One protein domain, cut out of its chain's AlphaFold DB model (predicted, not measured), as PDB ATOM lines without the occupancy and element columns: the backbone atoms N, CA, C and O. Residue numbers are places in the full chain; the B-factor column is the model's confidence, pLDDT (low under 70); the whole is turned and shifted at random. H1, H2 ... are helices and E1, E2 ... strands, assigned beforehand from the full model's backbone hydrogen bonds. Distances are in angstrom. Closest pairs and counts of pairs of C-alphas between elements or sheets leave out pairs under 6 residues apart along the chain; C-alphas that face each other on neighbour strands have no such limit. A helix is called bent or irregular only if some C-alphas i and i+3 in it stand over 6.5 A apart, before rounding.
ATOM      1  N   ASN A  10      33.418 -25.273 -14.460       59.34
ATOM      2  CA  ASN A  10      33.227 -26.147 -13.291       59.34
ATOM      3  C   ASN A  10      33.846 -25.594 -11.994       59.34
ATOM      4  O   ASN A  10      33.299 -25.820 -10.921       59.34
ATOM      5  N   GLU A  11      34.929 -24.812 -12.079       64.62
ATOM      6  CA  GLU A  11      35.565 -24.222 -10.891       64.62
ATOM      7  C   GLU A  11      34.736 -23.089 -10.266       64.62
ATOM      8  O   GLU A  11      35.104 -22.584  -9.208       64.62
ATOM      9  N   ILE A  12      33.670 -22.637 -10.933       70.81
ATOM     10  CA  ILE A  12      32.815 -21.539 -10.478       70.81
ATOM     11  C   ILE A  12      31.841 -22.021  -9.389       70.81
ATOM     12  O   ILE A  12      31.655 -21.326  -8.391       70.81
ATOM     13  N   PHE A  13      31.269 -23.223  -9.521       65.06
ATOM     14  CA  PHE A  13      30.288 -23.739  -8.552       65.06
ATOM     15  C   PHE A  13      30.906 -24.157  -7.215       65.06
ATOM     16  O   PHE A  13      30.264 -24.002  -6.174       65.06
ATOM     17  N   ASP A  14      32.157 -24.619  -7.238       69.94
ATOM     18  CA  ASP A  14      32.889 -25.044  -6.040       69.94
ATOM     19  C   ASP A  14      33.356 -23.860  -5.174       69.94
ATOM     20  O   ASP A  14      33.880 -24.050  -4.073       69.94
ATOM     21  N   LEU A  15      33.155 -22.621  -5.642       74.81
ATOM     22  CA  LEU A  15      33.501 -21.422  -4.888       74.81
ATOM     23  C   LEU A  15      32.617 -21.283  -3.648       74.81
ATOM     24  O   LEU A  15      31.442 -20.910  -3.726       74.81
ATOM     25  N   LYS A  16      33.221 -21.505  -2.482       78.50
ATOM     26  CA  LYS A  16      32.649 -21.141  -1.185       78.50
ATOM     27  C   LYS A  16      32.895 -19.658  -0.933       78.50
ATOM     28  O   LYS A  16      33.988 -19.265  -0.538       78.50
ATOM     29  N   ILE A  17      31.882 -18.848  -1.226       81.00
ATOM     30  CA  ILE A  17      31.898 -17.404  -0.994       81.00
ATOM     31  C   ILE A  17      30.865 -17.081   0.075       81.00
ATOM     32  O   ILE A  17      29.662 -17.166  -0.196       81.00
ATOM     33  N   ASP A  18      31.350 -16.711   1.259       75.81
ATOM     34  CA  ASP A  18      30.523 -16.284   2.390       75.81
ATOM     35  C   ASP A  18      30.913 -14.875   2.877       75.81
ATOM     36  O   ASP A  18      30.113 -14.187   3.506       75.81
ATOM     37  N   SER A  19      32.109 -14.396   2.515       78.00
ATOM     38  CA  SER A  19      32.608 -13.061   2.845       78.00
ATOM     39  C   SER A  19      33.298 -12.376   1.659       78.00
ATOM     40  O   SER A  19      33.716 -13.017   0.690       78.00
ATOM     41  N   LEU A  20      33.503 -11.058   1.759       78.56
ATOM     42  CA  LEU A  20      34.320 -10.324   0.786       78.56
ATOM     43  C   LEU A  20      35.785 -10.799   0.796       78.56
ATOM     44  O   LEU A  20      36.457 -10.776  -0.233       78.56
ATOM     45  N   ASN A  21      36.281 -11.292   1.934       78.44
ATOM     46  CA  ASN A  21      37.615 -11.883   2.015       78.44
ATOM     47  C   ASN A  21      37.743 -13.135   1.145       78.44
ATOM     48  O   ASN A  21      38.802 -13.351   0.559       78.44
ATOM     49  N   ASP A  22      36.684 -13.929   1.002       82.12
ATOM     50  CA  ASP A  22      36.705 -15.102   0.122       82.12
ATOM     51  C   ASP A  22      36.725 -14.693  -1.355       82.12
ATOM     52  O   ASP A  22      37.423 -15.312  -2.159       82.12
ATOM     53  N   VAL A  23      36.063 -13.583  -1.702       83.69
ATOM     54  CA  VAL A  23      36.183 -12.955  -3.028       83.69
ATOM     55  C   VAL A  23      37.633 -12.529  -3.294       83.69
ATOM     56  O   VAL A  23      38.184 -12.859  -4.347       83.69
ATOM     57  N   TYR A  24      38.287 -11.860  -2.336       81.62
ATOM     58  CA  TYR A  24      39.692 -11.458  -2.481       81.62
ATOM     59  C   TYR A  24      40.645 -12.655  -2.568       81.62
ATOM     60  O   TYR A  24      41.548 -12.644  -3.405       81.62
ATOM     61  N   LYS A  25      40.447 -13.705  -1.761       80.75
ATOM     62  CA  LYS A  25      41.239 -14.946  -1.850       80.75
ATOM     63  C   LYS A  25      41.093 -15.592  -3.223       80.75
ATOM     64  O   LYS A  25      42.105 -15.894  -3.850       80.75
ATOM     65  N   CYS A  26      39.862 -15.704  -3.728       80.00
ATOM     66  CA  CYS A  26      39.580 -16.225  -5.066       80.00
ATOM     67  C   CYS A  26      40.341 -15.443  -6.151       80.00
ATOM     68  O   CYS A  26      40.941 -16.033  -7.054       80.00
ATOM     69  N   TYR A  27      40.381 -14.111  -6.034       80.56
ATOM     70  CA  TYR A  27      41.171 -13.269  -6.925       80.56
ATOM     71  C   TYR A  27      42.679 -13.526  -6.780       80.56
ATOM     72  O   TYR A  27      43.352 -13.753  -7.778       80.56
ATOM     73  N   VAL A  28      43.241 -13.569  -5.572       77.62
ATOM     74  CA  VAL A  28      44.689 -13.793  -5.378       77.62
ATOM     75  C   VAL A  28      45.135 -15.172  -5.882       77.62
ATOM     76  O   VAL A  28      46.126 -15.277  -6.609       77.62
ATOM     77  N   GLU A  29      44.392 -16.230  -5.556       75.69
ATOM     78  CA  GLU A  29      44.687 -17.607  -5.977       75.69
ATOM     79  C   GLU A  29      44.746 -17.742  -7.499       75.69
ATOM     80  O   GLU A  29      45.632 -18.396  -8.052       75.69
ATOM     81  N   SER A  30      43.839 -17.065  -8.192       70.00
ATOM     82  CA  SER A  30      43.795 -17.076  -9.648       70.00
ATOM     83  C   SER A  30      44.989 -16.380 -10.316       70.00
ATOM     84  O   SER A  30      45.477 -16.852 -11.347       70.00
ATOM     85  N   GLN A  31      45.500 -15.290  -9.721       70.25
ATOM     86  CA  GLN A  31      46.696 -14.609 -10.216       70.25
ATOM     87  C   GLN A  31      47.920 -15.509 -10.026       70.25
ATOM     88  O   GLN A  31      48.749 -15.627 -10.929       70.25
ATOM     89  N   ASN A  32      47.992 -16.211  -8.892       67.31
ATOM     90  CA  ASN A  32      49.080 -17.134  -8.583       67.31
ATOM     91  C   ASN A  32      49.083 -18.363  -9.501       67.31
ATOM     92  O   ASN A  32      50.138 -18.712 -10.031       67.31
ATOM     93  N   LYS A  33      47.919 -18.981  -9.752       66.19
ATOM     94  CA  LYS A  33      47.780 -20.117 -10.683       66.19
ATOM     95  C   LYS A  33      48.225 -19.726 -12.095       66.19
ATOM     96  O   LYS A  33      49.054 -20.400 -12.693       66.19
ATOM     97  N   ARG A  34      47.794 -18.553 -12.574       60.72
ATOM     98  CA  ARG A  34      48.215 -18.013 -13.876       60.72
ATOM     99  C   ARG A  34      49.723 -17.756 -13.950       60.72
ATOM    100  O   ARG A  34      50.340 -18.050 -14.969       60.72
ATOM    101  N   MET A  35      50.325 -17.220 -12.888       57.28
ATOM    102  CA  MET A  35      51.776 -17.023 -12.821       57.28
ATOM    103  C   MET A  35      52.542 -18.349 -12.846       57.28
ATOM    104  O   MET A  35      53.596 -18.423 -13.475       57.28
ATOM    105  N   GLN A  36      52.013 -19.397 -12.210       57.03
ATOM    106  CA  GLN A  36      52.584 -20.742 -12.283       57.03
ATOM    107  C   GLN A  36      52.468 -21.315 -13.701       57.03
ATOM    108  O   GLN A  36      53.482 -21.730 -14.255       57.03
ATOM    109  N   ASP A  37      51.299 -21.243 -14.337       59.62
ATOM    110  CA  ASP A  37      51.096 -21.747 -15.705       59.62
ATOM    111  C   ASP A  37      52.025 -21.061 -16.726       59.62
ATOM    112  O   ASP A  37      52.613 -21.724 -17.585       59.62
ATOM    113  N   ILE A  38      52.220 -19.740 -16.593       59.03
ATOM    114  CA  ILE A  38      53.168 -18.958 -17.405       59.03
ATOM    115  C   ILE A  38      54.613 -19.400 -17.131       59.03
ATOM    116  O   ILE A  38      55.386 -19.592 -18.070       59.03
ATOM    117  N   LYS A  39      54.987 -19.581 -15.858       53.47
ATOM    118  CA  LYS A  39      56.348 -19.957 -15.443       53.47
ATOM    119  C   LYS A  39      56.727 -21.379 -15.866       53.47
ATOM    120  O   LYS A  39      57.887 -21.622 -16.180       53.47
ATOM    121  N   PHE A  40      55.769 -22.302 -15.888       56.03
ATOM    122  CA  PHE A  40      55.983 -23.698 -16.279       56.03
ATOM    123  C   PHE A  40      55.754 -23.958 -17.774       56.03
ATOM    124  O   PHE A  40      55.821 -25.107 -18.206       56.03
ATOM    125  N   GLY A  41      55.508 -22.914 -18.578       42.16
ATOM    126  CA  GLY A  41      55.358 -23.042 -20.029       42.16
ATOM    127  C   GLY A  41      54.231 -23.994 -20.436       42.16
ATOM    128  O   GLY A  41      54.292 -24.590 -21.515       42.16
ATOM    129  N   VAL A  42      53.220 -24.168 -19.578       43.31
ATOM    130  CA  VAL A  42      52.098 -25.066 -19.847       43.31
ATOM    131  C   VAL A  42      51.355 -24.496 -21.054       43.31
ATOM    132  O   VAL A  42      50.661 -23.484 -20.959       43.31
ATOM    133  N   ARG A  43      51.531 -25.123 -22.229       40.62
ATOM    134  CA  ARG A  43      50.684 -24.861 -23.403       40.62
ATOM    135  C   ARG A  43      49.240 -24.981 -22.935       40.62
ATOM    136  O   ARG A  43      48.915 -26.001 -22.332       40.62
ATOM    137  N   LYS A  44      48.404 -23.966 -23.217       43.12
ATOM    138  CA  LYS A  44      46.948 -24.012 -22.999       43.12
ATOM    139  C   LYS A  44      46.463 -25.412 -23.380       43.12
ATOM    140  O   LYS A  44      46.501 -25.765 -24.561       43.12
ATOM    141  N   TYR A  45      46.117 -26.218 -22.376       35.00
ATOM    142  CA  TYR A  45      45.572 -27.551 -22.593       35.00
ATOM    143  C   TYR A  45      44.363 -27.378 -23.512       35.00
ATOM    144  O   TYR A  45      43.582 -26.450 -23.314       35.00
ATOM    145  N   GLY A  46      44.323 -28.191 -24.568       37.53
ATOM    146  CA  GLY A  46      43.612 -27.909 -25.809       37.53
ATOM    147  C   GLY A  46      42.211 -27.323 -25.651       37.53
ATOM    148  O   GLY A  46      41.442 -27.732 -24.784       37.53
ATOM    149  N   ASP A  47      41.927 -26.398 -26.565       40.69
ATOM    150  CA  ASP A  47      40.638 -25.833 -26.959       40.69
ATOM    151  C   ASP A  47      39.585 -26.938 -27.182       40.69
ATOM    152  O   ASP A  47      39.256 -27.317 -28.308       40.69
ATOM    153  N   ARG A  48      39.091 -27.549 -26.100       43.59
ATOM    154  CA  ARG A  48      37.832 -28.284 -26.139       43.59
ATOM    155  C   ARG A  48      36.754 -27.220 -26.157       43.59
ATOM    156  O   ARG A  48      36.356 -26.759 -25.095       43.59
ATOM    157  N   ARG A  49      36.299 -26.873 -27.363       48.44
ATOM    158  CA  ARG A  49      35.039 -26.155 -27.556       48.44
ATOM    159  C   ARG A  49      33.969 -26.852 -26.725       48.44
ATOM    160  O   ARG A  49      33.574 -27.972 -27.060       48.44
ATOM    161  N   ILE A  50      33.555 -26.229 -25.625       56.06
ATOM    162  CA  ILE A  50      32.371 -26.659 -24.892       56.06
ATOM    163  C   ILE A  50      31.218 -26.472 -25.873       56.06
ATOM    164  O   ILE A  50      31.109 -25.428 -26.519       56.06
ATOM    165  N   LYS A  51      30.396 -27.507 -26.063       60.62
ATOM    166  CA  LYS A  51      29.257 -27.400 -26.982       60.62
ATOM    167  C   LYS A  51      28.336 -26.284 -26.485       60.62
ATOM    168  O   LYS A  51      28.110 -26.181 -25.281       60.62
ATOM    169  N   ASP A  52      27.775 -25.488 -27.395       68.50
ATOM    170  CA  ASP A  52      26.914 -24.348 -27.037       68.50
ATOM    171  C   ASP A  52      25.774 -24.747 -26.075       68.50
ATOM    172  O   ASP A  52      25.433 -23.990 -25.170       68.50
ATOM    173  N   GLU A  53      25.258 -25.976 -26.187       69.81
ATOM    174  CA  GLU A  53      24.258 -26.553 -25.274       69.81
ATOM    175  C   GLU A  53      24.767 -26.780 -23.838       69.81
ATOM    176  O   GLU A  53      24.039 -26.541 -22.876       69.81
ATOM    177  N   GLU A  54      26.003 -27.253 -23.660       71.94
ATOM    178  CA  GLU A  54      26.603 -27.458 -22.331       71.94
ATOM    179  C   GLU A  54      26.878 -26.115 -21.654       71.94
ATOM    180  O   GLU A  54      26.667 -25.957 -20.450       71.94
ATOM    181  N   LYS A  55      27.289 -25.126 -22.449       72.19
ATOM    182  CA  LYS A  55      27.488 -23.749 -22.007       72.19
ATOM    183  C   LYS A  55      26.167 -23.082 -21.611       72.19
ATOM    184  O   LYS A  55      26.120 -22.410 -20.584       72.19
ATOM    185  N   LEU A  56      25.096 -23.310 -22.372       74.56
ATOM    186  CA  LEU A  56      23.763 -22.802 -22.049       74.56
ATOM    187  C   LEU A  56      23.240 -23.396 -20.735       74.56
ATOM    188  O   LEU A  56      22.894 -22.639 -19.834       74.56
ATOM    189  N   LYS A  57      23.304 -24.726 -20.571       78.44
ATOM    190  CA  LYS A  57      22.936 -25.409 -19.313       78.44
ATOM    191  C   LYS A  57      23.733 -24.897 -18.116       78.44
ATOM    192  O   LYS A  57      23.221 -24.800 -17.003       78.44
ATOM    193  N   PHE A  58      25.008 -24.583 -18.331       77.88
ATOM    194  CA  PHE A  58      25.854 -24.000 -17.302       77.88
ATOM    195  C   PHE A  58      25.377 -22.598 -16.888       77.88
ATOM    196  O   PHE A  58      25.275 -22.319 -15.693       77.88
ATOM    197  N   TYR A  59      25.056 -21.730 -17.853       77.94
ATOM    198  CA  TYR A  59      24.534 -20.389 -17.574       77.94
ATOM    199  C   TYR A  59      23.144 -20.408 -16.942       77.94
ATOM    200  O   TYR A  59      22.904 -19.638 -16.018       77.94
ATOM    201  N   GLU A  60      22.266 -21.319 -17.362       78.75
ATOM    202  CA  GLU A  60      20.977 -21.563 -16.702       78.75
ATOM    203  C   GLU A  60      21.187 -21.910 -15.228       78.75
ATOM    204  O   GLU A  60      20.644 -21.242 -14.358       78.75
ATOM    205  N   LYS A  61      22.094 -22.848 -14.927       81.94
ATOM    206  CA  LYS A  61      22.411 -23.226 -13.545       81.94
ATOM    207  C   LYS A  61      23.017 -22.079 -12.720       81.94
ATOM    208  O   LYS A  61      22.778 -22.003 -11.516       81.94
ATOM    209  N   ILE A  62      23.818 -21.199 -13.328       80.69
ATOM    210  CA  ILE A  62      24.317 -19.982 -12.659       80.69
ATOM    211  C   ILE A  62      23.171 -19.024 -12.354       80.69
ATOM    212  O   ILE A  62      23.103 -18.496 -11.246       80.69
ATOM    213  N   ASN A  63      22.291 -18.793 -13.327       78.38
ATOM    214  CA  ASN A  63      21.135 -17.933 -13.137       78.38
ATOM    215  C   ASN A  63      20.233 -18.505 -12.043       78.38
ATOM    216  O   ASN A  63      19.799 -17.746 -11.186       78.38
ATOM    217  N   ASP A  64      20.041 -19.820 -11.993       79.75
ATOM    218  CA  ASP A  64      19.342 -20.485 -10.898       79.75
ATOM    219  C   ASP A  64      20.057 -20.243  -9.560       79.75
ATOM    220  O   ASP A  64      19.425 -19.782  -8.621       79.75
ATOM    221  N   ASP A  65      21.373 -20.456  -9.437       81.12
ATOM    222  CA  ASP A  65      22.109 -20.173  -8.183       81.12
ATOM    223  C   ASP A  65      21.970 -18.707  -7.727       81.12
ATOM    224  O   ASP A  65      21.815 -18.446  -6.534       81.12
ATOM    225  N   LEU A  66      21.961 -17.753  -8.662       78.25
ATOM    226  CA  LEU A  66      21.782 -16.329  -8.361       78.25
ATOM    227  C   LEU A  66      20.314 -15.930  -8.109       78.25
ATOM    228  O   LEU A  66      20.082 -14.907  -7.458       78.25
ATOM    229  N   ASN A  67      19.333 -16.716  -8.572       70.88
ATOM    230  CA  ASN A  67      17.898 -16.405  -8.496       70.88
ATOM    231  C   ASN A  67      17.088 -17.318  -7.547       70.88
ATOM    232  O   ASN A  67      15.961 -16.968  -7.218       70.88
ATOM    233  N   ASN A  68      17.642 -18.435  -7.060       65.69
ATOM    234  CA  ASN A  68      16.941 -19.471  -6.276       65.69
ATOM    235  C   ASN A  68      16.501 -19.039  -4.865       65.69
ATOM    236  O   ASN A  68      15.804 -19.788  -4.181       65.69
ATOM    237  N   ASP A  69      16.906 -17.857  -4.404       58.66
ATOM    238  CA  ASP A  69      16.479 -17.346  -3.105       58.66
ATOM    239  C   ASP A  69      15.104 -16.666  -3.255       58.66
ATOM    240  O   ASP A  69      15.006 -15.553  -3.777       58.66
ATOM    241  N   TYR A  70      14.041 -17.361  -2.819       52.22
ATOM    242  CA  TYR A  70      12.605 -17.045  -2.992       52.22
ATOM    243  C   TYR A  70      12.150 -15.655  -2.497       52.22
ATOM    244  O   TYR A  70      10.995 -15.274  -2.690       52.22
ATOM    245  N   ASN A  71      13.033 -14.877  -1.876       58.19
ATOM    246  CA  ASN A  71      12.791 -13.472  -1.578       58.19
ATOM    247  C   ASN A  71      13.307 -12.620  -2.739       58.19
ATOM    248  O   ASN A  71      14.427 -12.105  -2.666       58.19
ATOM    249  N   GLU A  72      12.495 -12.471  -3.792       63.59
ATOM    250  CA  GLU A  72      12.801 -11.592  -4.925       63.59
ATOM    251  C   GLU A  72      13.275 -10.230  -4.408       63.59
ATOM    252  O   GLU A  72      12.528  -9.453  -3.798       63.59
ATOM    253  N   SER A  73      14.565  -9.952  -4.608       71.38
ATOM    254  CA  SER A  73      15.089  -8.650  -4.255       71.38
ATOM    255  C   SER A  73      14.466  -7.620  -5.165       71.38
ATOM    256  O   SER A  73      14.370  -7.783  -6.379       71.38
ATOM    257  N   ASN A  74      14.118  -6.495  -4.574       79.19
ATOM    258  CA  ASN A  74      13.672  -5.359  -5.337       79.19
ATOM    259  C   ASN A  74      14.833  -4.613  -6.010       79.19
ATOM    260  O   ASN A  74      14.561  -3.795  -6.882       79.19
ATOM    261  N   VAL A  75      16.083  -4.838  -5.590       88.62
ATOM    262  CA  VAL A  75      17.245  -4.056  -6.029       88.62
ATOM    263  C   VAL A  75      18.065  -4.837  -7.039       88.62
ATOM    264  O   VAL A  75      18.496  -5.957  -6.779       88.62
ATOM    265  N   THR A  76      18.316  -4.198  -8.174       91.06
ATOM    266  CA  THR A  76      19.112  -4.733  -9.276       91.06
ATOM    267  C   THR A  76      20.472  -4.044  -9.362       91.06
ATOM    268  O   THR A  76      20.576  -2.820  -9.262       91.06
ATOM    269  N   VAL A  77      21.533  -4.824  -9.548       93.06
ATOM    270  CA  VAL A  77      22.913  -4.340  -9.669       93.06
ATOM    271  C   VAL A  77      23.467  -4.767 -11.019       93.06
ATOM    272  O   VAL A  77      23.557  -5.958 -11.292       93.06
ATOM    273  N   PHE A  78      23.874  -3.815 -11.851       93.88
ATOM    274  CA  PHE A  78      24.673  -4.100 -13.038       93.88
ATOM    275  C   PHE A  78      26.140  -4.263 -12.630       93.88
ATOM    276  O   PHE A  78      26.702  -3.358 -12.007       93.88
ATOM    277  N   LEU A  79      26.755  -5.399 -12.966       94.88
ATOM    278  CA  LEU A  79      28.141  -5.701 -12.611       94.88
ATOM    279  C   LEU A  79      29.055  -5.652 -13.846       94.88
ATOM    280  O   LEU A  79      29.148  -6.615 -14.607       94.88
ATOM    281  N   SER A  80      29.762  -4.535 -14.022       93.75
ATOM    282  CA  SER A  80      30.747  -4.371 -15.102       93.75
ATOM    283  C   SER A  80      32.076  -5.021 -14.721       93.75
ATOM    284  O   SER A  80      32.596  -4.801 -13.624       93.75
ATOM    285  N   HIS A  81      32.628  -5.840 -15.616       91.56
ATOM    286  CA  HIS A  81      33.837  -6.625 -15.373       91.56
ATOM    287  C   HIS A  81      34.581  -6.921 -16.682       91.56
ATOM    288  O   HIS A  81      33.985  -6.933 -17.760       91.56
ATOM    289  N   ALA A  82      35.887  -7.189 -16.603       87.88
ATOM    290  CA  ALA A  82      36.628  -7.714 -17.745       87.88
ATOM    291  C   ALA A  82      36.186  -9.142 -18.077       87.88
ATOM    292  O   ALA A  82      35.965  -9.963 -17.189       87.88
ATOM    293  N   HIS A  83      36.146  -9.473 -19.365       80.56
ATOM    294  CA  HIS A  83      35.706 -10.787 -19.834       80.56
ATOM    295  C   HIS A  83      36.516 -11.948 -19.225       80.56
ATOM    296  O   HIS A  83      35.984 -13.003 -18.888       80.56
ATOM    297  N   GLU A  84      37.820 -11.753 -19.048       79.94
ATOM    298  CA  GLU A  84      38.749 -12.727 -18.474       79.94
ATOM    299  C   GLU A  84      38.648 -12.851 -16.948       79.94
ATOM    300  O   GLU A  84      39.381 -13.644 -16.353       79.94
ATOM    301  N   ASP A  85      37.788 -12.051 -16.322       83.25
ATOM    302  CA  ASP A  85      37.561 -11.978 -14.881       83.25
ATOM    303  C   ASP A  85      36.171 -12.526 -14.500       83.25
ATOM    304  O   ASP A  85      35.697 -12.313 -13.385       83.25
ATOM    305  N   LEU A  86      35.537 -13.293 -15.399       83.38
ATOM    306  CA  LEU A  86      34.197 -13.868 -15.222       83.38
ATOM    307  C   LEU A  86      34.043 -14.677 -13.923       83.38
ATOM    308  O   LEU A  86      33.029 -14.567 -13.236       83.38
ATOM    309  N   LYS A  87      35.074 -15.444 -13.539       82.06
ATOM    310  CA  LYS A  87      35.099 -16.186 -12.266       82.06
ATOM    311  C   LYS A  87      34.977 -15.248 -11.056       82.06
ATOM    312  O   LYS A  87      34.289 -15.584 -10.096       82.06
ATOM    313  N   TYR A  88      35.602 -14.068 -11.105       81.62
ATOM    314  CA  TYR A  88      35.509 -13.078 -10.024       81.62
ATOM    315  C   TYR A  88      34.203 -12.301 -10.079       81.62
ATOM    316  O   TYR A  88      33.620 -12.023  -9.040       81.62
ATOM    317  N   ALA A  89      33.716 -11.966 -11.273       88.19
ATOM    318  CA  ALA A  89      32.410 -11.335 -11.415       88.19
ATOM    319  C   ALA A  89      31.318 -12.212 -10.785       88.19
ATOM    320  O   ALA A  89      30.504 -11.723 -10.004       88.19
ATOM    321  N   TYR A  90      31.370 -13.527 -11.021       88.00
ATOM    322  CA  TYR A  90      30.474 -14.470 -10.360       88.00
ATOM    323  C   TYR A  90      30.675 -14.527  -8.838       88.00
ATOM    324  O   TYR A  90      29.689 -14.486  -8.105       88.00
ATOM    325  N   SER A  91      31.915 -14.580  -8.329       88.38
ATOM    326  CA  SER A  91      32.136 -14.606  -6.873       88.38
ATOM    327  C   SER A  91      31.625 -13.334  -6.185       88.38
ATOM    328  O   SER A  91      30.996 -13.419  -5.130       88.38
ATOM    329  N   VAL A  92      31.799 -12.168  -6.815       90.69
ATOM    330  CA  VAL A  92      31.214 -10.895  -6.374       90.69
ATOM    331  C   VAL A  92      29.689 -10.955  -6.401       90.69
ATOM    332  O   VAL A  92      29.056 -10.586  -5.414       90.69
ATOM    333  N   ALA A  93      29.083 -11.437  -7.488       91.19
ATOM    334  CA  ALA A  93      27.631 -11.554  -7.593       91.19
ATOM    335  C   ALA A  93      27.047 -12.464  -6.508       91.19
ATOM    336  O   ALA A  93      26.081 -12.087  -5.843       91.19
ATOM    337  N   ARG A  94      27.681 -13.617  -6.265       88.69
ATOM    338  CA  ARG A  94      27.282 -14.566  -5.222       88.69
ATOM    339  C   ARG A  94      27.380 -13.952  -3.829       88.69
ATOM    340  O   ARG A  94      26.453 -14.094  -3.034       88.69
ATOM    341  N   PHE A  95      28.467 -13.228  -3.549       89.31
ATOM    342  CA  PHE A  95      28.627 -12.476  -2.307       89.31
ATOM    343  C   PHE A  95      27.511 -11.439  -2.130       89.31
ATOM    344  O   PHE A  95      26.855 -11.416  -1.092       89.31
ATOM    345  N   LEU A  96      27.256 -10.612  -3.149       90.75
ATOM    346  CA  LEU A  96      26.232  -9.569  -3.092       90.75
ATOM    347  C   LEU A  96      24.830 -10.152  -2.875       90.75
ATOM    348  O   LEU A  96      24.081  -9.643  -2.039       90.75
ATOM    349  N   LYS A  97      24.491 -11.239  -3.578       88.44
ATOM    350  CA  LYS A  97      23.214 -11.940  -3.416       88.44
ATOM    351  C   LYS A  97      23.065 -12.494  -1.997       88.44
ATOM    352  O   LYS A  97      22.093 -12.158  -1.334       88.44
ATOM    353  N   LYS A  98      24.038 -13.261  -1.495       86.38
ATOM    354  CA  LYS A  98      23.968 -13.866  -0.152       86.38
ATOM    355  C   LYS A  98      23.974 -12.836   0.980       86.38
ATOM    356  O   LYS A  98      23.198 -12.954   1.921       86.38
ATOM    357  N   ALA A  99      24.856 -11.838   0.912       86.31
ATOM    358  CA  ALA A  99      25.069 -10.898   2.015       86.31
ATOM    359  C   ALA A  99      24.039  -9.757   2.050       86.31
ATOM    360  O   ALA A  99      23.740  -9.232   3.123       86.31
ATOM    361  N   TYR A 100      23.497  -9.359   0.892       87.94
ATOM    362  CA  TYR A 100      22.628  -8.180   0.782       87.94
ATOM    363  C   TYR A 100      21.274  -8.449   0.124       87.94
ATOM    364  O   TYR A 100      20.467  -7.523   0.054       87.94
ATOM    365  N   ASN A 101      21.014  -9.677  -0.336       89.19
ATOM    366  CA  ASN A 101      19.839 -10.051  -1.119       89.19
ATOM    367  C   ASN A 101      19.549  -9.030  -2.229       89.19
ATOM    368  O   ASN A 101      18.553  -8.312  -2.171       89.19
ATOM    369  N   VAL A 102      20.441  -8.932  -3.219       90.31
ATOM    370  CA  VAL A 102      20.272  -8.115  -4.435       90.31
ATOM    371  C   VAL A 102      20.341  -8.980  -5.688       90.31
ATOM    372  O   VAL A 102      21.045  -9.986  -5.705       90.31
ATOM    373  N   ASN A 103      19.635  -8.581  -6.744       91.06
ATOM    374  CA  ASN A 103      19.684  -9.263  -8.035       91.06
ATOM    375  C   ASN A 103      20.849  -8.697  -8.848       91.06
ATOM    376  O   ASN A 103      20.861  -7.508  -9.167       91.06
ATOM    377  N   VAL A 104      21.837  -9.525  -9.175       92.06
ATOM    378  CA  VAL A 104      23.043  -9.077  -9.880       92.06
ATOM    379  C   VAL A 104      22.972  -9.506 -11.338       92.06
ATOM    380  O   VAL A 104      22.825 -10.684 -11.639       92.06
ATOM    381  N   TYR A 105      23.088  -8.540 -12.240       91.44
ATOM    382  CA  TYR A 105      23.131  -8.760 -13.674       91.44
ATOM    383  C   TYR A 105      24.580  -8.785 -14.165       91.44
ATOM    384  O   TYR A 105      25.328  -7.824 -13.959       91.44
ATOM    385  N   ILE A 106      24.938  -9.871 -14.848       90.31
ATOM    386  CA  ILE A 106      26.211 -10.071 -15.545       90.31
ATOM    387  C   ILE A 106      25.868 -10.403 -16.998       90.31
ATOM    388  O   ILE A 106      25.191 -11.392 -17.269       90.31
ATOM    389  N   ASP A 107      26.349  -9.591 -17.933       86.12
ATOM    390  CA  ASP A 107      26.099  -9.728 -19.371       86.12
ATOM    391  C   ASP A 107      26.528 -11.094 -19.930       86.12
ATOM    392  O   ASP A 107      25.825 -11.673 -20.753       86.12
ATOM    393  N   ALA A 108      27.640 -11.642 -19.436       82.00
ATOM    394  CA  ALA A 108      28.172 -12.933 -19.862       82.00
ATOM    395  C   ALA A 108      27.278 -14.133 -19.495       82.00
ATOM    396  O   ALA A 108      27.483 -15.219 -20.038       82.00
ATOM    397  N   PHE A 109      26.315 -13.950 -18.582       81.62
ATOM    398  CA  PHE A 109      25.347 -14.973 -18.170       81.62
ATOM    399  C   PHE A 109      23.937 -14.727 -18.727       81.62
ATOM    400  O   PHE A 109      23.034 -15.516 -18.446       81.62
ATOM    401  N   ASP A 110      23.728 -13.668 -19.521       81.38
ATOM    402  CA  ASP A 110      22.449 -13.416 -20.189       81.38
ATOM    403  C   ASP A 110      22.407 -14.180 -21.531       81.38
ATOM    404  O   ASP A 110      23.088 -13.790 -22.485       81.38
ATOM    405  N   PRO A 111      21.607 -15.260 -21.653       72.12
ATOM    406  CA  PRO A 111      21.526 -16.048 -22.883       72.12
ATOM    407  C   PRO A 111      20.891 -15.271 -24.046       72.12
ATOM    408  O   PRO A 111      21.019 -15.676 -25.200       72.12
ATOM    409  N   LEU A 112      20.212 -14.150 -23.771       76.38
ATOM    410  CA  LEU A 112      19.632 -13.274 -24.785       76.38
ATOM    411  C   LEU A 112      20.657 -12.279 -25.345       76.38
ATOM    412  O   LEU A 112      20.321 -11.508 -26.255       76.38
ATOM    413  N   MET A 113      21.888 -12.249 -24.824       76.25
ATOM    414  CA  MET A 113      22.950 -11.394 -25.342       76.25
ATOM    415  C   MET A 113      23.559 -11.979 -26.625       76.25
ATOM    416  O   MET A 113      23.887 -13.164 -26.671       76.25
ATOM    417  N   PRO A 114      23.726 -11.173 -27.694       66.00
ATOM    418  CA  PRO A 114      24.354 -11.652 -28.923       66.00
ATOM    419  C   PRO A 114      25.792 -12.133 -28.681       66.00
ATOM    420  O   PRO A 114      26.556 -11.489 -27.963       66.00
ATOM    421  N   SER A 115      26.184 -13.228 -29.340       59.00
ATOM    422  CA  SER A 115      27.528 -13.815 -29.219       59.00
ATOM    423  C   SER A 115      28.639 -12.906 -29.769       59.00
ATOM    424  O   SER A 115      29.765 -12.884 -29.261       59.00
ATOM    425  N   ALA A 116      28.321 -12.088 -30.773       61.19
ATOM    426  CA  ALA A 116      29.199 -11.050 -31.297       61.19
ATOM    427  C   ALA A 116      28.714  -9.667 -30.854       61.19
ATOM    428  O   ALA A 116      27.524  -9.372 -30.918       61.19
ATOM    429  N   THR A 117      29.643  -8.799 -30.444       64.06
ATOM    430  CA  THR A 117      29.340  -7.398 -30.122       64.06
ATOM    431  C   THR A 117      28.863  -6.680 -31.379       64.06
ATOM    432  O   THR A 117      29.669  -6.389 -32.265       64.06
ATOM    433  N   ASN A 118      27.568  -6.399 -31.455       76.44
ATOM    434  CA  ASN A 118      26.946  -5.619 -32.518       76.44
ATOM    435  C   ASN A 118      26.133  -4.456 -31.914       76.44
ATOM    436  O   ASN A 118      26.132  -4.244 -30.697       76.44
ATOM    437  N   ALA A 119      25.461  -3.672 -32.759       81.19
ATOM    438  CA  ALA A 119      24.634  -2.557 -32.297       81.19
ATOM    439  C   ALA A 119      23.505  -3.011 -31.347       81.19
ATOM    440  O   ALA A 119      23.202  -2.308 -30.383       81.19
ATOM    441  N   ASP A 120      22.949  -4.211 -31.548       81.75
ATOM    442  CA  ASP A 120      21.899  -4.769 -30.687       81.75
ATOM    443  C   ASP A 120      22.427  -5.105 -29.287       81.75
ATOM    444  O   ASP A 120      21.739  -4.876 -28.291       81.75
ATOM    445  N   THR A 121      23.661  -5.616 -29.186       78.94
ATOM    446  CA  THR A 121      24.355  -5.824 -27.906       78.94
ATOM    447  C   THR A 121      24.464  -4.508 -27.139       78.94
ATOM    448  O   THR A 121      24.147  -4.453 -25.951       78.94
ATOM    449  N   ALA A 122      24.878  -3.436 -27.821       81.75
ATOM    450  CA  ALA A 122      25.031  -2.121 -27.213       81.75
ATOM    451  C   ALA A 122      23.685  -1.549 -26.732       81.75
ATOM    452  O   ALA A 122      23.599  -1.074 -25.600       81.75
ATOM    453  N   ASP A 123      22.623  -1.647 -27.538       87.38
ATOM    454  CA  ASP A 123      21.281  -1.178 -27.159       87.38
ATOM    455  C   ASP A 123      20.717  -1.943 -25.948       87.38
ATOM    456  O   ASP A 123      20.209  -1.339 -24.995       87.38
ATOM    457  N   LYS A 124      20.876  -3.274 -25.924       88.50
ATOM    458  CA  LYS A 124      20.489  -4.108 -24.775       88.50
ATOM    459  C   LYS A 124      21.228  -3.699 -23.506       88.50
ATOM    460  O   LYS A 124      20.594  -3.535 -22.464       88.50
ATOM    461  N   LEU A 125      22.539  -3.481 -23.581       88.44
ATOM    462  CA  LEU A 125      23.333  -3.074 -22.421       88.44
ATOM    463  C   LEU A 125      22.956  -1.691 -21.914       88.44
ATOM    464  O   LEU A 125      22.790  -1.524 -20.709       88.44
ATOM    465  N   ILE A 126      22.731  -0.726 -22.806       88.62
ATOM    466  CA  ILE A 126      22.235   0.600 -22.422       88.62
ATOM    467  C   ILE A 126      20.930   0.466 -21.627       88.62
ATOM    468  O   ILE A 126      20.780   1.101 -20.583       88.62
ATOM    469  N   LYS A 127      19.994  -0.376 -22.086       89.75
ATOM    470  CA  LYS A 127      18.730  -0.634 -21.379       89.75
ATOM    471  C   LYS A 127      18.962  -1.289 -20.018       89.75
ATOM    472  O   LYS A 127      18.399  -0.820 -19.032       89.75
ATOM    473  N   LYS A 128      19.816  -2.316 -19.942       90.38
ATOM    474  CA  LYS A 128      20.144  -3.018 -18.689       90.38
ATOM    475  C   LYS A 128      20.790  -2.081 -17.669       90.38
ATOM    476  O   LYS A 128      20.297  -2.002 -16.548       90.38
ATOM    477  N   ILE A 129      21.800  -1.310 -18.077       88.31
ATOM    478  CA  ILE A 129      22.477  -0.311 -17.236       88.31
ATOM    479  C   ILE A 129      21.473   0.725 -16.718       88.31
ATOM    480  O   ILE A 129      21.427   0.981 -15.521       88.31
ATOM    481  N   LYS A 130      20.617   1.277 -17.589       86.25
ATOM    482  CA  LYS A 130      19.600   2.267 -17.189       86.25
ATOM    483  C   LYS A 130      18.522   1.699 -16.267       86.25
ATOM    484  O   LYS A 130      17.975   2.439 -15.454       86.25
ATOM    485  N   SER A 131      18.175   0.422 -16.429       86.88
ATOM    486  CA  SER A 131      17.174  -0.249 -15.595       86.88
ATOM    487  C   SER A 131      17.711  -0.667 -14.227       86.88
ATOM    488  O   SER A 131      16.926  -0.807 -13.291       86.88
ATOM    489  N   ALA A 132      19.029  -0.856 -14.110       88.75
ATOM    490  CA  ALA A 132      19.653  -1.279 -12.872       88.75
ATOM    491  C   ALA A 132      19.551  -0.185 -11.803       88.75
ATOM    492  O   ALA A 132      19.758   1.002 -12.057       88.75
ATOM    493  N   ASP A 133      19.256  -0.580 -10.567       88.62
ATOM    494  CA  ASP A 133      19.226   0.355  -9.446       88.62
ATOM    495  C   ASP A 133      20.625   0.841  -9.071       88.62
ATOM    496  O   ASP A 133      20.758   1.959  -8.563       88.62
ATOM    497  N   ARG A 134      21.642  -0.004  -9.264       90.44
ATOM    498  CA  ARG A 134      23.045   0.260  -8.934       90.44
ATOM    499  C   ARG A 134      23.978  -0.261 -10.013       90.44
ATOM    500  O   ARG A 134      23.678  -1.246 -10.683       90.44
ATOM    501  N   PHE A 135      25.135   0.370 -10.117       93.06
ATOM    502  CA  PHE A 135      26.227  -0.037 -10.986       93.06
ATOM    503  C   PHE A 135      27.457  -0.327 -10.127       93.06
ATOM    504  O   PHE A 135      27.906   0.530  -9.366       93.06
ATOM    505  N   ILE A 136      28.013  -1.529 -10.239       94.25
ATOM    506  CA  ILE A 136      29.285  -1.874  -9.606       94.25
ATOM    507  C   ILE A 136      30.301  -2.181 -10.699       94.25
ATOM    508  O   ILE A 136      30.093  -3.063 -11.529       94.25
ATOM    509  N   PHE A 137      31.415  -1.457 -10.676       92.69
ATOM    510  CA  PHE A 137      32.567  -1.734 -11.526       92.69
ATOM    511  C   PHE A 137      33.558  -2.619 -10.768       92.69
ATOM    512  O   PHE A 137      34.070  -2.222  -9.718       92.69
ATOM    513  N   VAL A 138      33.854  -3.811 -11.284       91.88
ATOM    514  CA  VAL A 138      34.877  -4.700 -10.720       91.88
ATOM    515  C   VAL A 138      36.253  -4.212 -11.173       91.88
ATOM    516  O   VAL A 138      36.702  -4.494 -12.285       91.88
ATOM    517  N   GLY A 139      36.923  -3.455 -10.306       87.69
ATOM    518  CA  GLY A 139      38.199  -2.799 -10.576       87.69
ATOM    519  C   GLY A 139      39.382  -3.761 -10.508       87.69
ATOM    520  O   GLY A 139      40.008  -3.918  -9.459       87.69
ATOM    521  N   THR A 140      39.709  -4.387 -11.636       85.19
ATOM    522  CA  THR A 140      40.968  -5.111 -11.866       85.19
ATOM    523  C   THR A 140      41.800  -4.372 -12.914       85.19
ATOM    524  O   THR A 140      41.269  -3.570 -13.687       85.19
ATOM    525  N   LYS A 141      43.098  -4.691 -13.022       83.19
ATOM    526  CA  LYS A 141      43.949  -4.137 -14.092       83.19
ATOM    527  C   LYS A 141      43.346  -4.370 -15.486       83.19
ATOM    528  O   LYS A 141      43.420  -3.493 -16.338       83.19
ATOM    529  N   LYS A 142      42.706  -5.524 -15.710       85.25
ATOM    530  CA  LYS A 142      42.073  -5.841 -16.998       85.25
ATOM    531  C   LYS A 142      40.822  -5.004 -17.241       85.25
ATOM    532  O   LYS A 142      40.657  -4.510 -18.351       85.25
ATOM    533  N   SER A 143      39.980  -4.807 -16.223       87.88
ATOM    534  CA  SER A 143      38.778  -3.974 -16.352       87.88
ATOM    535  C   SER A 143      39.149  -2.533 -16.694       87.88
ATOM    536  O   SER A 143      38.578  -1.969 -17.618       87.88
ATOM    537  N   PHE A 144      40.167  -1.966 -16.039       85.81
ATOM    538  CA  PHE A 144      40.627  -0.604 -16.335       85.81
ATOM    539  C   PHE A 144      41.251  -0.455 -17.734       85.81
ATOM    540  O   PHE A 144      41.106   0.589 -18.370       85.81
ATOM    541  N   MET A 145      41.914  -1.499 -18.247       85.19
ATOM    542  CA  MET A 145      42.466  -1.520 -19.612       85.19
ATOM    543  C   MET A 145      41.420  -1.848 -20.693       85.19
ATOM    544  O   MET A 145      41.692  -1.713 -21.889       85.19
ATOM    545  N   SER A 146      40.224  -2.293 -20.302       84.25
ATOM    546  CA  SER A 146      39.169  -2.694 -21.226       84.25
ATOM    547  C   SER A 146      38.433  -1.477 -21.776       84.25
ATOM    548  O   SER A 146      37.714  -0.778 -21.063       84.25
ATOM    549  N   LYS A 147      38.530  -1.274 -23.097       86.19
ATOM    550  CA  LYS A 147      37.730  -0.263 -23.812       86.19
ATOM    551  C   LYS A 147      36.231  -0.446 -23.570       86.19
ATOM    552  O   LYS A 147      35.498   0.533 -23.525       86.19
ATOM    553  N   TRP A 148      35.796  -1.694 -23.420       86.44
ATOM    554  CA  TRP A 148      34.393  -2.017 -23.224       86.44
ATOM    555  C   TRP A 148      33.911  -1.664 -21.815       86.44
ATOM    556  O   TRP A 148      32.912  -0.967 -21.676       86.44
ATOM    557  N   CYS A 149      34.648  -2.063 -20.774       89.69
ATOM    558  CA  CYS A 149      34.296  -1.714 -19.393       89.69
ATOM    559  C   CYS A 149      34.292  -0.190 -19.203       89.69
ATOM    560  O   CYS A 149      33.395   0.349 -18.566       89.69
ATOM    561  N   ASN A 150      35.245   0.523 -19.813       87.81
ATOM    562  CA  ASN A 150      35.289   1.986 -19.756       87.81
ATOM    563  C   ASN A 150      34.114   2.643 -20.508       87.81
ATOM    564  O   ASN A 150      33.627   3.695 -20.096       87.81
ATOM    565  N   TRP A 151      33.622   2.020 -21.582       89.19
ATOM    566  CA  TRP A 151      32.404   2.460 -22.264       89.19
ATOM    567  C   TRP A 151      31.155   2.253 -21.391       89.19
ATOM    568  O   TRP A 151      30.354   3.176 -21.247       89.19
ATOM    569  N   GLU A 152      31.017   1.094 -20.740       90.00
ATOM    570  CA  GLU A 152      29.939   0.830 -19.771       90.00
ATOM    571  C   GLU A 152      29.994   1.782 -18.575       90.00
ATOM    572  O   GLU A 152      28.959   2.288 -18.146       90.00
ATOM    573  N   LEU A 153      31.198   2.068 -18.073       89.00
ATOM    574  CA  LEU A 153      31.440   3.050 -17.022       89.00
ATOM    575  C   LEU A 153      30.915   4.431 -17.424       89.00
ATOM    576  O   LEU A 153      30.196   5.051 -16.648       89.00
ATOM    577  N   GLY A 154      31.210   4.894 -18.642       86.88
ATOM    578  CA  GLY A 154      30.700   6.173 -19.142       86.88
ATOM    579  C   GLY A 154      29.171   6.219 -19.262       86.88
ATOM    580  O   GLY A 154      28.564   7.262 -19.024       86.88
ATOM    581  N   LEU A 155      28.529   5.093 -19.596       86.00
ATOM    582  CA  LEU A 155      27.066   4.982 -19.599       86.00
ATOM    583  C   LEU A 155      26.483   4.993 -18.183       86.00
ATOM    584  O   LEU A 155      25.472   5.659 -17.948       86.00
ATOM    585  N   GLY A 156      27.124   4.275 -17.258       83.25
ATOM    586  CA  GLY A 156      26.776   4.268 -15.842       83.25
ATOM    587  C   GLY A 156      26.900   5.664 -15.235       83.25
ATOM    588  O   GLY A 156      25.961   6.149 -14.621       83.25
ATOM    589  N   ASP A 157      27.996   6.379 -15.482       80.94
ATOM    590  CA  ASP A 157      28.250   7.724 -14.936       80.94
ATOM    591  C   ASP A 157      27.399   8.851 -15.568       80.94
ATOM    592  O   ASP A 157      27.551  10.036 -15.262       80.94
ATOM    593  N   SER A 158      26.455   8.524 -16.456       71.88
ATOM    594  CA  SER A 158      25.561   9.521 -17.045       71.88
ATOM    595  C   SER A 158      24.831  10.343 -15.968       71.88
ATOM    596  O   SER A 158      24.359   9.822 -14.955       71.88
ATOM    597  N   LYS A 159      24.697  11.660 -16.202       51.69
ATOM    598  CA  LYS A 159      24.227  12.676 -15.230       51.69
ATOM    599  C   LYS A 159      22.897  12.353 -14.531       51.69
ATOM    600  O   LYS A 159      22.645  12.904 -13.461       51.69
ATOM    601  N   SER A 160      22.069  11.476 -15.097       46.03
ATOM    602  CA  SER A 160      20.812  10.997 -14.508       46.03
ATOM    603  C   SER A 160      20.990  10.002 -13.349       46.03
ATOM    604  O   SER A 160      19.998   9.613 -12.740       46.03
ATOM    605  N   LEU A 161      22.222   9.585 -13.035       51.34
ATOM    606  CA  LEU A 161      22.500   8.477 -12.122       51.34
ATOM    607  C   LEU A 161      23.488   8.844 -10.983       51.34
ATOM    608  O   LEU A 161      24.216   8.014 -10.452       51.34
ATOM    609  N   ARG A 162      23.556  10.097 -10.527       57.16
ATOM    610  CA  ARG A 162      24.484  10.457  -9.428       57.16
ATOM    611  C   ARG A 162      24.190   9.668  -8.136       57.16
ATOM    612  O   ARG A 162      23.090   9.747  -7.602       57.16
ATOM    613  N   GLY A 163      25.187   8.931  -7.626       68.25
ATOM    614  CA  GLY A 163      25.119   8.175  -6.360       68.25
ATOM    615  C   GLY A 163      24.757   6.683  -6.463       68.25
ATOM    616  O   GLY A 163      24.659   6.017  -5.434       68.25
ATOM    617  N   HIS A 164      24.568   6.143  -7.671       81.81
ATOM    618  CA  HIS A 164      24.242   4.721  -7.896       81.81
ATOM    619  C   HIS A 164      25.442   3.846  -8.318       81.81
ATOM    620  O   HIS A 164      25.287   2.629  -8.403       81.81
ATOM    621  N   LEU A 165      26.602   4.452  -8.602       88.06
ATOM    622  CA  LEU A 165      27.786   3.788  -9.150       88.06
ATOM    623  C   LEU A 165      28.886   3.718  -8.099       88.06
ATOM    624  O   LEU A 165      29.126   4.723  -7.438       88.06
ATOM    625  N   ALA A 166      29.537   2.563  -7.952       89.50
ATOM    626  CA  ALA A 166      30.707   2.392  -7.091       89.50
ATOM    627  C   ALA A 166      31.700   1.366  -7.654       89.50
ATOM    628  O   ALA A 166      31.335   0.472  -8.420       89.50
ATOM    629  N   PHE A 167      32.967   1.487  -7.272       89.50
ATOM    630  CA  PHE A 167      34.033   0.577  -7.684       89.50
ATOM    631  C   PHE A 167      34.320  -0.443  -6.586       89.50
ATOM    632  O   PHE A 167      34.581  -0.078  -5.441       89.50
ATOM    633  N   LEU A 168      34.344  -1.725  -6.941       89.44
ATOM    634  CA  LEU A 168      34.897  -2.782  -6.101       89.44
ATOM    635  C   LEU A 168      36.282  -3.154  -6.630       89.44
ATOM    636  O   LEU A 168      36.413  -3.937  -7.569       89.44
ATOM    637  N   VAL A 169      37.317  -2.554  -6.049       83.19
ATOM    638  CA  VAL A 169      38.707  -2.733  -6.483       83.19
ATOM    639  C   VAL A 169      39.318  -3.978  -5.844       83.19
ATOM    640  O   VAL A 169      39.291  -4.133  -4.625       83.19
ATOM    641  N   MET A 170      39.913  -4.843  -6.666       76.62
ATOM    642  CA  MET A 170      40.487  -6.125  -6.228       76.62
ATOM    643  C   MET A 170      41.974  -6.062  -5.881       76.62
ATOM    644  O   MET A 170      42.524  -7.006  -5.316       76.62
ATOM    645  N   SER A 171      42.642  -4.969  -6.229       68.50
ATOM    646  CA  SER A 171      44.066  -4.787  -5.992       68.50
ATOM    647  C   SER A 171      44.388  -4.339  -4.563       68.50
ATOM    648  O   SER A 171      43.527  -4.292  -3.679       68.50
ATOM    649  N   ASN A 172      45.676  -4.118  -4.295       61.50
ATOM    650  CA  ASN A 172      46.175  -3.829  -2.956       61.50
ATOM    651  C   ASN A 172      45.578  -2.533  -2.368       61.50
ATOM    652  O   ASN A 172      44.948  -1.720  -3.044       61.50
ATOM    653  N   ARG A 173      45.818  -2.330  -1.070       54.81
ATOM    654  CA  ARG A 173      45.368  -1.158  -0.308       54.81
ATOM    655  C   ARG A 173      45.691   0.184  -0.981       54.81
ATOM    656  O   ARG A 173      44.875   1.092  -0.891       54.81
ATOM    657  N   ASN A 174      46.841   0.318  -1.641       52.97
ATOM    658  CA  ASN A 174      47.260   1.591  -2.237       52.97
ATOM    659  C   ASN A 174      46.413   1.944  -3.460       52.97
ATOM    660  O   ASN A 174      45.954   3.074  -3.584       52.97
ATOM    661  N   GLU A 175      46.139   0.967  -4.319       56.84
ATOM    662  CA  GLU A 175      45.236   1.148  -5.456       56.84
ATOM    663  C   GLU A 175      43.798   1.418  -4.980       56.84
ATOM    664  O   GLU A 175      43.124   2.306  -5.497       56.84
ATOM    665  N   LYS A 176      43.354   0.766  -3.895       53.84
ATOM    666  CA  LYS A 176      42.055   1.052  -3.254       53.84
ATOM    667  C   LYS A 176      41.925   2.477  -2.699       53.84
ATOM    668  O   LYS A 176      40.804   2.957  -2.580       53.84
ATOM    669  N   MET A 177      43.034   3.156  -2.392       54.12
ATOM    670  CA  MET A 177      43.058   4.561  -1.953       54.12
ATOM    671  C   MET A 177      43.004   5.567  -3.117       54.12
ATOM    672  O   MET A 177      43.242   6.753  -2.910       54.12
ATOM    673  N   GLY A 178      42.714   5.112  -4.340       52.53
ATOM    674  CA  GLY A 178      42.647   5.978  -5.517       52.53
ATOM    675  C   GLY A 178      44.010   6.287  -6.142       52.53
ATOM    676  O   GLY A 178      44.057   7.006  -7.136       52.53
ATOM    677  N   ASN A 179      45.106   5.703  -5.636       53.41
ATOM    678  CA  ASN A 179      46.434   5.810  -6.251       53.41
ATOM    679  C   ASN A 179      46.560   4.841  -7.436       53.41
ATOM    680  O   ASN A 179      47.374   3.916  -7.438       53.41
ATOM    681  N   PHE A 180      45.726   5.048  -8.453       60.09
ATOM    682  CA  PHE A 180      45.879   4.408  -9.751       60.09
ATOM    683  C   PHE A 180      46.788   5.274 -10.618       60.09
ATOM    684  O   PHE A 180      46.310   6.125 -11.362       60.09
ATOM    685  N   ASN A 181      48.098   5.025 -10.544       53.75
ATOM    686  CA  ASN A 181      49.117   5.780 -11.290       53.75
ATOM    687  C   ASN A 181      48.873   5.824 -12.815       53.75
ATOM    688  O   ASN A 181      49.426   6.681 -13.493       53.75
ATOM    689  N   GLU A 182      48.069   4.904 -13.361       58.72
ATOM    690  CA  GLU A 182      47.753   4.813 -14.794       58.72
ATOM    691  C   GLU A 182      46.334   5.316 -15.151       58.72
ATOM    692  O   GLU A 182      46.041   5.482 -16.330       58.72
ATOM    693  N   ASN A 183      45.442   5.561 -14.175       64.31
ATOM    694  CA  ASN A 183      44.049   5.971 -14.416       64.31
ATOM    695  C   ASN A 183      43.550   6.948 -13.336       64.31
ATOM    696  O   ASN A 183      42.722   6.598 -12.498       64.31
ATOM    697  N   GLU A 184      44.029   8.192 -13.367       66.62
ATOM    698  CA  GLU A 184      43.717   9.223 -12.356       66.62
ATOM    699  C   GLU A 184      42.209   9.464 -12.162       66.62
ATOM    700  O   GLU A 184      41.747   9.720 -11.049       66.62
ATOM    701  N   TYR A 185      41.414   9.315 -13.229       72.12
ATOM    702  CA  TYR A 185      39.958   9.491 -13.185       72.12
ATOM    703  C   TYR A 185      39.257   8.495 -12.248       72.12
ATOM    704  O   TYR A 185      38.140   8.752 -11.806       72.12
ATOM    705  N   VAL A 186      39.895   7.364 -11.930       74.19
ATOM    706  CA  VAL A 186      39.349   6.345 -11.027       74.19
ATOM    707  C   VAL A 186      39.129   6.920  -9.628       74.19
ATOM    708  O   VAL A 186      38.134   6.594  -8.989       74.19
ATOM    709  N   GLY A 187      39.989   7.845  -9.185       69.81
ATOM    710  CA  GLY A 187      39.855   8.526  -7.894       69.81
ATOM    711  C   GLY A 187      38.610   9.416  -7.763       69.81
ATOM    712  O   GLY A 187      38.287   9.842  -6.658       69.81
ATOM    713  N   LEU A 188      37.896   9.690  -8.862       74.06
ATOM    714  CA  LEU A 188      36.647  10.462  -8.853       74.06
ATOM    715  C   LEU A 188      35.436   9.633  -8.408       74.06
ATOM    716  O   LEU A 188      34.401  10.199  -8.052       74.06
ATOM    717  N   TYR A 189      35.544   8.305  -8.455       80.00
ATOM    718  CA  TYR A 189      34.439   7.401  -8.169       80.00
ATOM    719  C   TYR A 189      34.445   6.949  -6.712       80.00
ATOM    720  O   TYR A 189      35.502   6.858  -6.085       80.00
ATOM    721  N   PRO A 190      33.269   6.646  -6.143       81.94
ATOM    722  CA  PRO A 190      33.214   6.065  -4.822       81.94
ATOM    723  C   PRO A 190      33.614   4.590  -4.871       81.94
ATOM    724  O   PRO A 190      33.364   3.884  -5.849       81.94
ATOM    725  N   PHE A 191      34.189   4.104  -3.782       83.56
ATOM    726  CA  PHE A 191      34.730   2.753  -3.700       83.56
ATOM    727  C   PHE A 191      34.051   1.943  -2.596       83.56
ATOM    728  O   PHE A 191      33.693   2.480  -1.550       83.56
ATOM    729  N   ILE A 192      33.914   0.635  -2.809       86.12
ATOM    730  CA  ILE A 192      33.416  -0.322  -1.817       86.12
ATOM    731  C   ILE A 192      34.587  -0.810  -0.960       86.12
ATOM    732  O   ILE A 192      35.522  -1.433  -1.463       86.12
ATOM    733  N   TRP A 193      34.556  -0.472   0.326       77.31
ATOM    734  CA  TRP A 193      35.624  -0.665   1.306       77.31
ATOM    735  C   TRP A 193      35.146  -1.571   2.438       77.31
ATOM    736  O   TRP A 193      33.964  -1.582   2.781       77.31
ATOM    737  N   ASP A 194      36.074  -2.292   3.059       72.25
ATOM    738  CA  ASP A 194      35.842  -2.846   4.391       72.25
ATOM    739  C   ASP A 194      36.061  -1.770   5.474       72.25
ATOM    740  O   ASP A 194      36.695  -0.732   5.250       72.25
ATOM    741  N   LYS A 195      35.533  -2.015   6.676       68.06
ATOM    742  CA  LYS A 195      35.683  -1.114   7.833       68.06
ATOM    743  C   LYS A 195      37.138  -0.786   8.198       68.06
ATOM    744  O   LYS A 195      37.405   0.326   8.650       68.06
ATOM    745  N   SER A 196      38.076  -1.715   7.977       62.75
ATOM    746  CA  SER A 196      39.488  -1.557   8.357       62.75
ATOM    747  C   SER A 196      40.177  -0.495   7.500       62.75
ATOM    748  O   SER A 196      41.088   0.197   7.955       62.75
ATOM    749  N   MET A 197      39.684  -0.310   6.273       59.75
ATOM    750  CA  MET A 197      40.120   0.742   5.363       59.75
ATOM    751  C   MET A 197      39.514   2.107   5.730       59.75
ATOM    752  O   MET A 197      40.135   3.134   5.473       59.75
ATOM    753  N   CYS A 198      38.326   2.133   6.344       55.31
ATOM    754  CA  CYS A 198      37.587   3.364   6.658       55.31
ATOM    755  C   CYS A 198      38.016   4.031   7.980       55.31
ATOM    756  O   CYS A 198      37.520   5.110   8.297       55.31
ATOM    757  N   GLY A 199      38.905   3.401   8.762       54.94
ATOM    758  CA  GLY A 199      39.323   3.896  10.082       54.94
ATOM    759  C   GLY A 199      38.226   3.809  11.151       54.94
ATOM    760  O   GLY A 199      38.282   4.533  12.141       54.94
ATOM    761  N   ILE A 200      37.217   2.957  10.938       57.91
ATOM    762  CA  ILE A 200      36.092   2.750  11.858       57.91
ATOM    763  C   ILE A 200      36.373   1.487  12.682       57.91
ATOM    764  O   ILE A 200      36.421   0.383  12.135       57.91
ATOM    765  N   GLU A 201      36.532   1.641  13.997       52.84
ATOM    766  CA  GLU A 201      36.676   0.519  14.928       52.84
ATOM    767  C   GLU A 201      35.301  -0.110  15.207       52.84
ATOM    768  O   GLU A 201      34.491   0.423  15.964       52.84
ATOM    769  N   SER A 202      35.000  -1.241  14.565       51.84
ATOM    770  CA  SER A 202      33.826  -2.063  14.890       51.84
ATOM    771  C   SER A 202      34.162  -3.553  14.812       51.84
ATOM    772  O   SER A 202      35.078  -3.950  14.091       51.84
ATOM    773  N   ASN A 203      33.411  -4.399  15.524       48.81
ATOM    774  CA  ASN A 203      33.610  -5.857  15.543       48.81
ATOM    775  C   ASN A 203      32.865  -6.608  14.420       48.81
ATOM    776  O   ASN A 203      33.113  -7.789  14.220       48.81
ATOM    777  N   GLU A 204      32.026  -5.937  13.624       53.97
ATOM    778  CA  GLU A 204      31.203  -6.564  12.571       53.97
ATOM    779  C   GLU A 204      31.815  -6.397  11.171       53.97
ATOM    780  O   GLU A 204      32.370  -5.339  10.882       53.97
ATOM    781  N   ASP A 205      31.728  -7.394  10.287       62.00
ATOM    782  CA  ASP A 205      32.211  -7.307   8.893       62.00
ATOM    783  C   ASP A 205      31.273  -6.454   8.021       62.00
ATOM    784  O   ASP A 205      30.526  -6.940   7.172       62.00
ATOM    785  N   VAL A 206      31.294  -5.142   8.259       72.12
ATOM    786  CA  VAL A 206      30.463  -4.165   7.548       72.12
ATOM    787  C   VAL A 206      31.262  -3.526   6.417       72.12
ATOM    788  O   VAL A 206      32.345  -2.975   6.630       72.12
ATOM    789  N   LEU A 207      30.703  -3.584   5.206       83.81
ATOM    790  CA  LEU A 207      31.227  -2.885   4.035       83.81
ATOM    791  C   LEU A 207      30.611  -1.495   3.904       83.81
ATOM    792  O   LEU A 207      29.451  -1.290   4.265       83.81
ATOM    793  N   TYR A 208      31.368  -0.571   3.323       82.50
ATOM    794  CA  TYR A 208      30.971   0.813   3.099       82.50
ATOM    795  C   TYR A 208      31.245   1.244   1.663       82.50
ATOM    796  O   TYR A 208      32.192   0.785   1.041       82.50
ATOM    797  N   VAL A 209      30.444   2.172   1.154       83.62
ATOM    798  CA  VAL A 209      30.719   2.947  -0.054       83.62
ATOM    799  C   VAL A 209      31.294   4.291   0.378       83.62
ATOM    800  O   VAL A 209      30.589   5.096   0.990       83.62
ATOM    801  N   GLY A 210      32.579   4.504   0.108       76.38
ATOM    802  CA  GLY A 210      33.303   5.732   0.417       76.38
ATOM    803  C   GLY A 210      33.282   6.707  -0.755       76.38
ATOM    804  O   GLY A 210      33.701   6.357  -1.851       76.38
ATOM    805  N   TYR A 211      32.817   7.929  -0.517       73.81
ATOM    806  CA  TYR A 211      32.863   9.053  -1.450       73.81
ATOM    807  C   TYR A 211      34.011   9.973  -1.042       73.81
ATOM    808  O   TYR A 211      33.959  10.591   0.028       73.81
ATOM    809  N   HIS A 212      35.034  10.070  -1.889       62.50
ATOM    810  CA  HIS A 212      36.161  10.970  -1.675       62.50
ATOM    811  C   HIS A 212      35.791  12.381  -2.134       62.50
ATOM    812  O   HIS A 212      35.707  12.673  -3.325       62.50
ATOM    813  N   GLY A 213      35.516  13.260  -1.171       49.81
ATOM    814  CA  GLY A 213      35.373  14.692  -1.413       49.81
ATOM    815  C   GLY A 213      36.697  15.415  -1.174       49.81
ATOM    816  O   GLY A 213      37.504  14.976  -0.362       49.81
ATOM    817  N   LEU A 214      36.877  16.580  -1.805       35.72
ATOM    818  CA  LEU A 214      38.067  17.430  -1.631       35.72
ATOM    819  C   LEU A 214      38.363  17.781  -0.158       35.72
ATOM    820  O   LEU A 214      39.513  18.037   0.169       35.72
ATOM    821  N   ASN A 215      37.346  17.774   0.719       34.81
ATOM    822  CA  ASN A 215      37.456  18.231   2.111       34.81
ATOM    823  C   ASN A 215      36.789  17.321   3.161       34.81
ATOM    824  O   ASN A 215      36.799  17.690   4.329       34.81
ATOM    825  N   ASN A 216      36.163  16.197   2.786       50.44
ATOM    826  CA  ASN A 216      35.582  15.227   3.730       50.44
ATOM    827  C   ASN A 216      35.220  13.920   3.012       50.44
ATOM    828  O   ASN A 216      34.507  13.940   2.006       50.44
ATOM    829  N   ASN A 217      35.644  12.785   3.571       63.22
ATOM    830  CA  ASN A 217      35.202  11.471   3.113       63.22
ATOM    831  C   ASN A 217      33.824  11.164   3.707       63.22
ATOM    832  O   ASN A 217      33.618  11.292   4.913       63.22
ATOM    833  N   THR A 218      32.877  10.756   2.863       71.00
ATOM    834  CA  THR A 218      31.558  10.284   3.313       71.00
ATOM    835  C   THR A 218      31.467   8.787   3.103       71.00
ATOM    836  O   THR A 218      31.695   8.323   1.993       71.00
ATOM    837  N   TYR A 219      31.096   8.038   4.137       75.69
ATOM    838  CA  TYR A 219      30.944   6.588   4.060       75.69
ATOM    839  C   TYR A 219      29.483   6.197   4.258       75.69
ATOM    840  O   TYR A 219      28.797   6.722   5.136       75.69
ATOM    841  N   VAL A 220      29.010   5.269   3.433       79.75
ATOM    842  CA  VAL A 220      27.635   4.754   3.463       79.75
ATOM    843  C   VAL A 220      27.692   3.253   3.652       79.75
ATOM    844  O   VAL A 220      28.331   2.609   2.826       79.75
ATOM    845  N   PRO A 221      27.040   2.656   4.664       85.56
ATOM    846  CA  PRO A 221      26.982   1.203   4.766       85.56
ATOM    847  C   PRO A 221      26.496   0.593   3.445       85.56
ATOM    848  O   PRO A 221      25.505   1.047   2.875       85.56
ATOM    849  N   LEU A 222      27.176  -0.434   2.935       88.00
ATOM    850  CA  LEU A 222      26.862  -1.021   1.631       88.00
ATOM    851  C   LEU A 222      25.426  -1.550   1.590       88.00
ATOM    852  O   LEU A 222      24.744  -1.382   0.585       88.00
ATOM    853  N   LYS A 223      24.931  -2.096   2.707       88.75
ATOM    854  CA  LYS A 223      23.527  -2.499   2.880       88.75
ATOM    855  C   LYS A 223      22.556  -1.348   2.609       88.75
ATOM    856  O   LYS A 223      21.560  -1.516   1.910       88.75
ATOM    857  N   ASP A 224      22.870  -0.170   3.133       86.06
ATOM    858  CA  ASP A 224      22.063   1.029   2.948       86.06
ATOM    859  C   ASP A 224      22.191   1.541   1.516       86.06
ATOM    860  O   ASP A 224      21.188   1.909   0.894       86.06
ATOM    861  N   TRP A 225      23.404   1.535   0.963       86.81
ATOM    862  CA  TRP A 225      23.644   1.919  -0.421       86.81
ATOM    863  C   TRP A 225      22.894   1.010  -1.394       86.81
ATOM    864  O   TRP A 225      22.273   1.515  -2.320       86.81
ATOM    865  N   LEU A 226      22.839  -0.295  -1.140       89.25
ATOM    866  CA  LEU A 226      22.081  -1.290  -1.901       89.25
ATOM    867  C   LEU A 226      20.575  -1.297  -1.579       89.25
ATOM    868  O   LEU A 226      19.878  -2.223  -1.969       89.25
ATOM    869  N   SER A 227      20.029  -0.276  -0.907       82.75
ATOM    870  CA  SER A 227      18.586  -0.163  -0.647       82.75
ATOM    871  C   SER A 227      17.892   0.849  -1.578       82.75
ATOM    872  O   SER A 227      18.428   1.922  -1.885       82.75
TER     873      SER A 227
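This is residues 10 to 227 of the 346 residues of a protein of Fibrobacter sp. UWH4 (UniProt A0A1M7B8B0). A twisted sheet of four parallel strands lies between helices in three layers, H5 and H7 over one face and H4 over the other, with H2 packed on H4. Beyond edge strand E4 a small meander, E5 E6 E7, each strand the antiparallel neighbour of the one before, extends the body, while residues 31 to 54 stick out as a free arch from H2 to H3. The printed part has 218 residues, with ten named helices and seven named strands that follow each other along the chain as H1 H2 H3 E1 H4 E2 H5 E3 H6 H7 E4 H8 H9 E5 E6 E7 H10, and its class is mixed, helices and strands. It is compact, with a radius of gyration of the C-alphas of 17.6 A and spans of 54 by 41 by 34 A.

Start at the large sheet, in order E2, residues 103 to 105, E1, 76 to 80, E3, 134 to 139, and E4, 165 to 169. Look for N 77 and O 103, 2.8 A, N 78 and O 134, 2.8 A, and N 166 and O 135, 3.0 A. On it, H4, residues 83 to 100, has a height of 7.8 A; H5, 119 to 131, and H7, 147 to 156, share the same face at 11.8 A and 9.8 A. H5, with residues 126 to 130 alone, touches H7 at a steep tilt of 40 degrees, C-alphas 129 and 156 closest at 6.4 A. Parallel strands joined through helices make right-handed strand-helix-strand units: E1, H4, E2; E3, H6 of residues 141 to 145, H7, E4; and, split by E1, E2, H5, E3. H6 and H7 touch only at the corner, only just, with 3 pairs within 8 A. H4, irregular with C-alphas 84 and 87 8.0 A apart, is the hub. H2, residues 20 to 39, touches it with 20 to 27 alone at a shallow tilt of 17 degrees, opposite ways; C-alphas 23 and 91 are closest at 5.8 A. H1, residues 10 to 13, and H3, 52 to 67, only just touch H4, each with 3 pairs within 8 A. C-alphas 167 and 191, 4.6 A apart, are the closest of E4 and E5, residues 191 to 194. Hairpins join E5, E6, 207 to 212, and E7, 217 to 221; find N 193 and O 208, 2.8 A, and N 209 and O 220, 2.7 A. H10, 222 to 225, is on this sheet, height 8.0 A. H8, 173 to 176, only grazes the large sheet; H9, 184 to 188, is not on it. Every O i to N i+4 pair is within hydrogen-bond range in H2, H3, H5, H6 and H7, with 12 of 14 in H4 and 0 of 1 in H9, where 2 of 2 O i to N i+3 pairs are; H1, H8 and H10 are too short for an i+4 pair.

Find C-alpha 20 at (34.320, -10.324, 0.786); H2 runs 29.0 A from there. H4 spans 24.6 A, H3 22.1 A, H5 18.4 A and E6 15.8 A. E3 runs 15.5 A to C-alpha 139 at (38.199, -2.799, -10.576), and H10 ends at C-alpha 225 at (23.644, 1.919, -0.421).

The C-alphas of Lys 51 and Asn 215 are farthest apart, 54.7 A. The printed part has no cut; the links H2 to H3, E2 to H5 and E5 to E6 are long. Mean pLDDT of the printed part is 74.4; 72 residues are under 70, among them 32 to 53, 171 to 184 and 195 to 205.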